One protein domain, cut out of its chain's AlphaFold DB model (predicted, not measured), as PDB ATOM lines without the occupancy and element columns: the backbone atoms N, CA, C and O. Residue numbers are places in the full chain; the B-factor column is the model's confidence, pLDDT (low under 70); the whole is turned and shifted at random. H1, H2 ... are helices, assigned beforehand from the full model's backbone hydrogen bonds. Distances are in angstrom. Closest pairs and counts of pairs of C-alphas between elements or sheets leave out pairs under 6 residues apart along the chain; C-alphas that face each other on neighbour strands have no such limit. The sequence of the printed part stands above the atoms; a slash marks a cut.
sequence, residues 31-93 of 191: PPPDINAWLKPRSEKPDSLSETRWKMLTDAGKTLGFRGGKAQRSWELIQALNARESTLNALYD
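AT A GLANCE: This is residues 31 to 93 of the 191 residues of the protein "Lipoprotein" of Escherichia coli (UniProt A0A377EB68). A stretch with no named element, residues 31 to 50, runs beside the long straight helix H1 and turns back into its start; the short helix H2 follows at the far end of H1, where residues 77 to 93 stick out. The printed part has 63 residues with two named helices, H1 then H2, and no named strand: all helix. It is an extended rod, with a radius of gyration of the C-alphas of 18.5 A and spans of 60 by 17 by 14 A.

HOW THE PARTS SIT: H1, residues 51 to 82, and H2, residues 85 to 91, meet only through their tight link of 2 residues. In both helices every O i to N i+4 pair is within hydrogen-bond range. Residues 47 to 52 stand free, of which 51 and 52 belong to H1.

IN THESE COORDINATES: H1 begins at C-alpha 51 (97.883, 29.078, 96.775) and is 46.2 A long. H2 is 10.0 A long and ends at C-alpha 91 (137.501, 50.425, 128.340).

THE WHOLE: The C-alphas farthest apart, of Ser 48 and Asp 93, are 61.5 A apart. The printed part has no cut, and no printed residue is under 70 in pLDDT.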
ATOM      1  N   PRO A  31     108.888  49.576 124.890       83.75
ATOM      2  CA  PRO A  31     109.400  48.260 124.534       83.75
ATOM      3  C   PRO A  31     108.623  47.696 123.331       83.75
ATOM      4  O   PRO A  31     107.393  47.808 123.292       83.75
ATOM      5  N   PRO A  32     109.314  47.114 122.336       87.25
ATOM      6  CA  PRO A  32     108.657  46.464 121.209       87.25
ATOM      7  C   PRO A  32     107.857  45.237 121.679       87.25
ATOM      8  O   PRO A  32     108.119  44.708 122.763       87.25
ATOM      9  N   PRO A  33     106.907  44.741 120.863       88.88
ATOM     10  CA  PRO A  33     106.214  43.491 121.151       88.88
ATOM     11  C   PRO A  33     107.200  42.343 121.391       88.88
ATOM     12  O   PRO A  33     108.187  42.208 120.661       88.88
ATOM     13  N   ASP A  34     106.898  41.511 122.388       89.06
ATOM     14  CA  ASP A  34     107.716  40.354 122.748       89.06
ATOM     15  C   ASP A  34     107.891  39.376 121.572       89.06
ATOM     16  O   ASP A  34     107.043  39.280 120.679       89.06
ATOM     17  N   ILE A  35     108.985  38.610 121.580       88.00
ATOM     18  CA  ILE A  35     109.334  37.674 120.507       88.00
ATOM     19  C   ILE A  35     108.231  36.633 120.280       88.00
ATOM     20  O   ILE A  35     107.951  36.259 119.139       88.00
ATOM     21  N   ASN A  36     107.523  36.238 121.342       90.50
ATOM     22  CA  ASN A  36     106.415  35.288 121.269       90.50
ATOM     23  C   ASN A  36     105.251  35.766 120.386       90.50
ATOM     24  O   ASN A  36     104.501  34.931 119.878       90.50
ATOM     25  N   ALA A  37     105.115  37.078 120.154       87.88
ATOM     26  CA  ALA A  37     104.122  37.633 119.236       87.88
ATOM     27  C   ALA A  37     104.414  37.288 117.762       87.88
ATOM     28  O   ALA A  37     103.503  37.292 116.936       87.88
ATOM     29  N   TRP A  38     105.666  36.958 117.433       87.94
ATOM     30  CA  TRP A  38     106.125  36.682 116.067       87.94
ATOM     31  C   TRP A  38     106.376  35.192 115.795       87.94
ATOM     32  O   TRP A  38     106.434  34.786 114.636       87.94
ATOM     33  N   LEU A  39     106.511  34.371 116.843       86.50
ATOM     34  CA  LEU A  39     106.882  32.950 116.748       86.50
ATOM     35  C   LEU A  39     105.711  31.988 116.522       86.50
ATOM     36  O   LEU A  39     105.938  30.794 116.346       86.50
ATOM     37  N   LYS A  40     104.466  32.475 116.521       86.31
ATOM     38  CA  LYS A  40     103.262  31.638 116.388       86.31
ATOM     39  C   LYS A  40     102.530  31.873 115.057       86.31
ATOM     40  O   LYS A  40     101.384  32.329 115.074       86.31
ATOM     41  N   PRO A  41     103.156  31.612 113.892       82.19
ATOM     42  CA  PRO A  41     102.443  31.658 112.626       82.19
ATOM     43  C   PRO A  41     101.475  30.476 112.518       82.19
ATOM     44  O   PRO A  41     101.696  29.405 113.082       82.19
ATOM     45  N   ARG A  42     100.410  30.651 111.735       82.88
ATOM     46  CA  ARG A  42      99.579  29.522 111.308       82.88
ATOM     47  C   ARG A  42     100.398  28.654 110.345       82.88
ATOM     48  O   ARG A  42     100.847  29.158 109.321       82.88
ATOM     49  N   SER A  43     100.586  27.380 110.680       78.44
ATOM     50  CA  SER A  43     101.383  26.420 109.901       78.44
ATOM     51  C   SER A  43     100.672  25.912 108.645       78.44
ATOM     52  O   SER A  43     101.332  25.541 107.678       78.44
ATOM     53  N   GLU A  44      99.339  25.919 108.640       87.19
ATOM     54  CA  GLU A  44      98.531  25.283 107.599       87.19
ATOM     55  C   GLU A  44      97.725  26.285 106.773       87.19
ATOM     56  O   GLU A  44      97.146  27.245 107.298       87.19
ATOM     57  N   LYS A  45      97.661  26.019 105.463       89.38
ATOM     58  CA  LYS A  45      96.872  26.797 104.511       89.38
ATOM     59  C   LYS A  45      95.380  26.492 104.704       89.38
ATOM     60  O   LYS A  45      94.983  25.348 104.517       89.38
ATOM     61  N   PRO A  46      94.527  27.494 104.968       89.69
ATOM     62  CA  PRO A  46      93.078  27.316 104.944       89.69
ATOM     63  C   PRO A  46      92.569  26.892 103.555       89.69
ATOM     64  O   PRO A  46      93.039  27.409 102.536       89.69
ATOM     65  N   ASP A  47      91.557  26.026 103.504       88.62
ATOM     66  CA  ASP A  47      90.962  25.543 102.243       88.62
ATOM     67  C   ASP A  47      90.338  26.665 101.400       88.62
ATOM     68  O   ASP A  47      90.330  26.608 100.174       88.62
ATOM     69  N   SER A  48      89.890  27.739 102.051       90.25
ATOM     70  CA  SER A  48      89.279  28.912 101.418       90.25
ATOM     71  C   SER A  48      90.273  29.876 100.754       90.25
ATOM     72  O   SER A  48      89.853  30.860 100.138       90.25
ATOM     73  N   LEU A  49      91.587  29.643 100.874       90.75
ATOM     74  CA  LEU A  49      92.615  30.508 100.293       90.75
ATOM     75  C   LEU A  49      93.291  29.851  99.086       90.75
ATOM     76  O   LEU A  49      93.746  28.704  99.137       90.75
ATOM     77  N   SER A  50      93.425  30.637  98.012       94.69
ATOM     78  CA  SER A  50      94.238  30.265  96.856       94.69
ATOM     79  C   SER A  50      95.719  30.178  97.227       94.69
ATOM     80  O   SER A  50      96.205  30.922  98.084       94.69
ATOM     81  N   GLU A  51      96.453  29.308  96.535       93.31
ATOM     82  CA  GLU A  51      97.883  29.078  96.775       93.31
ATOM     83  C   GLU A  51      98.709  30.367  96.645       93.31
ATOM     84  O   GLU A  51      99.535  30.692  97.496       93.31
ATOM     85  N   THR A  52      98.421  31.181  95.626       94.81
ATOM     86  CA  THR A  52      99.096  32.468  95.422       94.81
ATOM     87  C   THR A  52      98.888  33.419  96.602       94.81
ATOM     88  O   THR A  52      99.835  34.070  97.040       94.81
ATOM     89  N   ARG A  53      97.667  33.491  97.149       94.56
ATOM     90  CA  ARG A  53      97.363  34.350  98.300       94.56
ATOM     91  C   ARG A  53      98.043  33.832  99.562       94.56
ATOM     92  O   ARG A  53      98.584  34.628 100.322       94.56
ATOM     93  N   TRP A  54      98.043  32.516  99.761       94.31
ATOM     94  CA  TRP A  54      98.744  31.884 100.873       94.31
ATOM     95  C   TRP A  54     100.244  32.185 100.848       94.31
ATOM     96  O   TRP A  54     100.803  32.611 101.859       94.31
ATOM     97  N   LYS A  55     100.877  32.067  99.677       93.44
ATOM     98  CA  LYS A  55     102.288  32.409  99.490       93.44
ATOM     99  C   LYS A  55     102.569  33.882  99.784       93.44
ATOM    100  O   LYS A  55     103.469  34.181 100.562       93.44
ATOM    101  N   MET A  56     101.756  34.796  99.247       95.69
ATOM    102  CA  MET A  56     101.887  36.234  99.522       95.69
ATOM    103  C   MET A  56     101.756  36.559 101.018       95.69
ATOM    104  O   MET A  56     102.553  37.330 101.549       95.69
ATOM    105  N   LEU A  57     100.783  35.957 101.714       93.19
ATOM    106  CA  LEU A  57     100.598  36.141 103.158       93.19
ATOM    107  C   LEU A  57     101.760  35.561 103.965       93.19
ATOM    108  O   LEU A  57     102.216  36.185 104.919       93.19
ATOM    109  N   THR A  58     102.266  34.396 103.564       92.12
ATOM    110  CA  THR A  58     103.411  33.747 104.208       92.12
ATOM    111  C   THR A  58     104.676  34.590 104.059       92.12
ATOM    112  O   THR A  58     105.392  34.805 105.035       92.12
ATOM    113  N   ASP A  59     104.943  35.126 102.868       93.38
ATOM    114  CA  ASP A  59     106.117  35.968 102.616       93.38
ATOM    115  C   ASP A  59     106.019  37.325 103.337       93.38
ATOM    116  O   ASP A  59     107.003  37.808 103.916       93.38
ATOM    117  N   ALA A  60     104.816  37.908 103.404       92.38
ATOM    118  CA  ALA A  60     104.550  39.084 104.231       92.38
ATOM    119  C   ALA A  60     104.761  38.784 105.727       92.38
ATOM    120  O   ALA A  60     105.426  39.554 106.423       92.38
ATOM    121  N   GLY A  61     104.265  37.640 106.207       91.44
ATOM    122  CA  GLY A  61     104.438  37.170 107.581       91.44
ATOM    123  C   GLY A  61     105.905  36.955 107.956       91.44
ATOM    124  O   GLY A  61     106.342  37.435 109.000       91.44
ATOM    125  N   LYS A  62     106.704  36.333 107.077       91.00
ATOM    126  CA  LYS A  62     108.161  36.178 107.258       91.00
ATOM    127  C   LYS A  62     108.864  37.525 107.394       91.00
ATOM    128  O   LYS A  62     109.690  37.711 108.286       91.00
ATOM    129  N   THR A  63     108.518  38.480 106.531       91.94
ATOM    130  CA  THR A  63     109.102  39.828 106.564       91.94
ATOM    131  C   THR A  63     108.750  40.551 107.863       91.94
ATOM    132  O   THR A  63     109.610  41.197 108.468       91.94
ATOM    133  N   LEU A  64     107.498  40.431 108.306       90.88
ATOM    134  CA  LEU A  64     107.025  41.037 109.543       90.88
ATOM    135  C   LEU A  64     107.700  40.408 110.771       90.88
ATOM    136  O   LEU A  64     108.236  41.141 111.598       90.88
ATOM    137  N   GLY A  65     107.765  39.075 110.848       91.19
ATOM    138  CA  GLY A  65     108.431  38.356 111.935       91.19
ATOM    139  C   GLY A  65     109.931  38.648 112.016       91.19
ATOM    140  O   GLY A  65     110.450  38.890 113.102       91.19
ATOM    141  N   PHE A  66     110.628  38.741 110.877       91.38
ATOM    142  CA  PHE A  66     112.038  39.144 110.836       91.38
ATOM    143  C   PHE A  66     112.253  40.556 111.399       91.38
ATOM    144  O   PHE A  66     113.173  40.790 112.182       91.38
ATOM    145  N   ARG A  67     111.400  41.517 111.024       90.75
ATOM    146  CA  ARG A  67     111.478  42.892 111.542       90.75
ATOM    147  C   ARG A  67     111.146  42.954 113.029       90.75
ATOM    148  O   ARG A  67     111.873  43.611 113.768       90.75
ATOM    149  N   GLY A  68     110.102  42.247 113.455       90.69
ATOM    150  CA  GLY A  68     109.687  42.148 114.851       90.69
ATOM    151  C   GLY A  68     110.764  41.539 115.744       90.69
ATOM    152  O   GLY A  68     111.125  42.129 116.757       90.69
ATOM    153  N   GLY A  69     111.363  40.422 115.321       91.12
ATOM    154  CA  GLY A  69     112.457  39.777 116.048       91.12
ATOM    155  C   GLY A  69     113.712  40.645 116.135       91.12
ATOM    156  O   GLY A  69     114.301  40.769 117.206       91.12
ATOM    157  N   LYS A  70     114.088  41.335 115.047       91.69
ATOM    158  CA  LYS A  70     115.184  42.317 115.098       91.69
ATOM    159  C   LYS A  70     114.873  43.483 116.035       91.69
ATOM    160  O   LYS A  70     115.760  43.921 116.762       91.69
ATOM    161  N   ALA A  71     113.641  43.989 116.032       89.38
ATOM    162  CA  ALA A  71     113.233  45.076 116.917       89.38
ATOM    163  C   ALA A  71     113.310  44.656 118.392       89.38
ATOM    164  O   ALA A  71     113.892  45.378 119.195       89.38
ATOM    165  N   GLN A  72     112.815  43.464 118.728       91.06
ATOM    166  CA  GLN A  72     112.903  42.911 120.078       91.06
ATOM    167  C   GLN A  72     114.362  42.729 120.516       91.06
ATOM    168  O   GLN A  72     114.770  43.271 121.542       91.06
ATOM    169  N   ARG A  73     115.182  42.064 119.691       92.19
ATOM    170  CA  ARG A  73     116.566  41.758 120.064       92.19
ATOM    171  C   ARG A  73     117.435  43.008 120.157       92.19
ATOM    172  O   ARG A  73     118.289  43.108 121.032       92.19
ATOM    173  N   SER A  74     117.220  43.967 119.259       90.50
ATOM    174  CA  SER A  74     117.900  45.265 119.313       90.50
ATOM    175  C   SER A  74     117.575  46.019 120.597       90.50
ATOM    176  O   SER A  74     118.481  46.564 121.217       90.50
ATOM    177  N   TRP A  75     116.313  46.001 121.029       90.25
ATOM    178  CA  TRP A  75     115.902  46.640 122.273       90.25
ATOM    179  C   TRP A  75     116.602  46.022 123.488       90.25
ATOM    180  O   TRP A  75     117.178  46.755 124.287       90.25
ATOM    181  N   GLU A  76     116.652  44.689 123.587       91.69
ATOM    182  CA  GLU A  76     117.393  44.007 124.660       91.69
ATOM    183  C   GLU A  76     118.877  44.394 124.679       91.69
ATOM    184  O   GLU A  76     119.442  44.668 125.737       91.69
ATOM    185  N   LEU A  77     119.512  44.431 123.503       92.12
ATOM    186  CA  LEU A  77     120.931  44.763 123.377       92.12
ATOM    187  C   LEU A  77     121.208  46.220 123.746       92.12
ATOM    188  O   LEU A  77     122.189  46.482 124.437       92.12
ATOM    189  N   ILE A  78     120.337  47.156 123.363       90.06
ATOM    190  CA  ILE A  78     120.442  48.558 123.782       90.06
ATOM    191  C   ILE A  78     120.363  48.661 125.307       90.06
ATOM    192  O   ILE A  78     121.199  49.330 125.909       90.06
ATOM    193  N   GLN A  79     119.420  47.968 125.952       90.75
ATOM    194  CA  GLN A  79     119.325  47.987 127.415       90.75
ATOM    195  C   GLN A  79     120.565  47.381 128.080       90.75
ATOM    196  O   GLN A  79     121.089  47.943 129.041       90.75
ATOM    197  N   ALA A  80     121.088  46.277 127.539       91.62
ATOM    198  CA  ALA A  80     122.315  45.661 128.030       91.62
ATOM    199  C   ALA A  80     123.549  46.568 127.855       91.62
ATOM    200  O   ALA A  80     124.420  46.577 128.725       91.62
ATOM    201  N   LEU A  81     123.625  47.337 126.762       91.50
ATOM    202  CA  LEU A  81     124.677  48.333 126.532       91.50
ATOM    203  C   LEU A  81     124.548  49.513 127.500       91.50
ATOM    204  O   LEU A  81     125.541  49.895 128.113       91.50
ATOM    205  N   ASN A  82     123.337  50.040 127.690       90.19
ATOM    206  CA  ASN A  82     123.070  51.137 128.622       90.19
ATOM    207  C   ASN A  82     123.420  50.746 130.064       90.19
ATOM    208  O   ASN A  82     124.070  51.506 130.773       90.19
ATOM    209  N   ALA A  83     123.080  49.522 130.478       93.75
ATOM    210  CA  ALA A  83     123.439  48.999 131.795       93.75
ATOM    211  C   ALA A  83     124.962  48.889 132.018       93.75
ATOM    212  O   ALA A  83     125.411  48.811 133.159       93.75
ATOM    213  N   ARG A  84     125.763  48.872 130.941       93.62
ATOM    214  CA  ARG A  84     127.229  48.738 130.965       93.62
ATOM    215  C   ARG A  84     127.954  49.999 130.493       93.62
ATOM    216  O   ARG A  84     129.157  49.943 130.241       93.62
ATOM    217  N   GLU A  85     127.252  51.125 130.369       92.19
ATOM    218  CA  GLU A  85     127.801  52.355 129.792       92.19
ATOM    219  C   GLU A  85     129.088  52.804 130.499       92.19
ATOM    220  O   GLU A  85     130.065  53.136 129.831       92.19
ATOM    221  N   SER A  86     129.136  52.762 131.833       92.19
ATOM    222  CA  SER A  86     130.320  53.172 132.602       92.19
ATOM    223  C   SER A  86     131.546  52.301 132.307       92.19
ATOM    224  O   SER A  86     132.626  52.830 132.047       92.19
ATOM    225  N   THR A  87     131.381  50.976 132.282       93.25
ATOM    226  CA  THR A  87     132.450  50.029 131.939       93.25
ATOM    227  C   THR A  87     132.927  50.226 130.501       93.25
ATOM    228  O   THR A  87     134.129  50.250 130.252       93.25
ATOM    229  N   LEU A  88     132.000  50.394 129.552       91.56
ATOM    230  CA  LEU A  88     132.337  50.624 128.145       91.56
ATOM    231  C   LEU A  88     133.069  51.954 127.952       91.56
ATOM    232  O   LEU A  88     134.026  52.016 127.187       91.56
ATOM    233  N   ASN A  89     132.668  53.001 128.672       89.19
ATOM    234  CA  ASN A  89     133.347  54.292 128.625       89.19
ATOM    235  C   ASN A  89     134.766  54.223 129.200       89.19
ATOM    236  O   ASN A  89     135.635  54.915 128.687       89.19
ATOM    237  N   ALA A  90     135.009  53.397 130.221       89.88
ATOM    238  CA  ALA A  90     136.347  53.201 130.777       89.88
ATOM    239  C   ALA A  90     137.256  52.367 129.853       89.88
ATOM    240  O   ALA A  90     138.424  52.701 129.686       89.88
ATOM    241  N   LEU A  91     136.731  51.298 129.240       90.56
ATOM    242  CA  LEU A  91     137.501  50.425 128.340       90.56
ATOM    243  C   LEU A  91     137.823  51.087 126.997       90.56
ATOM    244  O   LEU A  91     138.904  50.881 126.452       90.56
ATOM    245  N   TYR A  92     136.888  51.870 126.463       88.31
ATOM    246  CA  TYR A  92     137.026  52.566 125.184       88.31
ATOM    247  C   TYR A  92     137.315  54.060 125.380       88.31
ATOM    248  O   TYR A  92     136.861  54.903 124.597       88.31
ATOM    249  N   ASP A  93     138.056  54.398 126.439       86.56
ATOM    250  CA  ASP A  93     138.529  55.757 126.667       86.56
ATOM    251  C   ASP A  93     139.744  56.049 125.783       86.56
ATOM    252  O   ASP A  93     140.879  55.699 126.099       86.56
TER     253      ASP A  93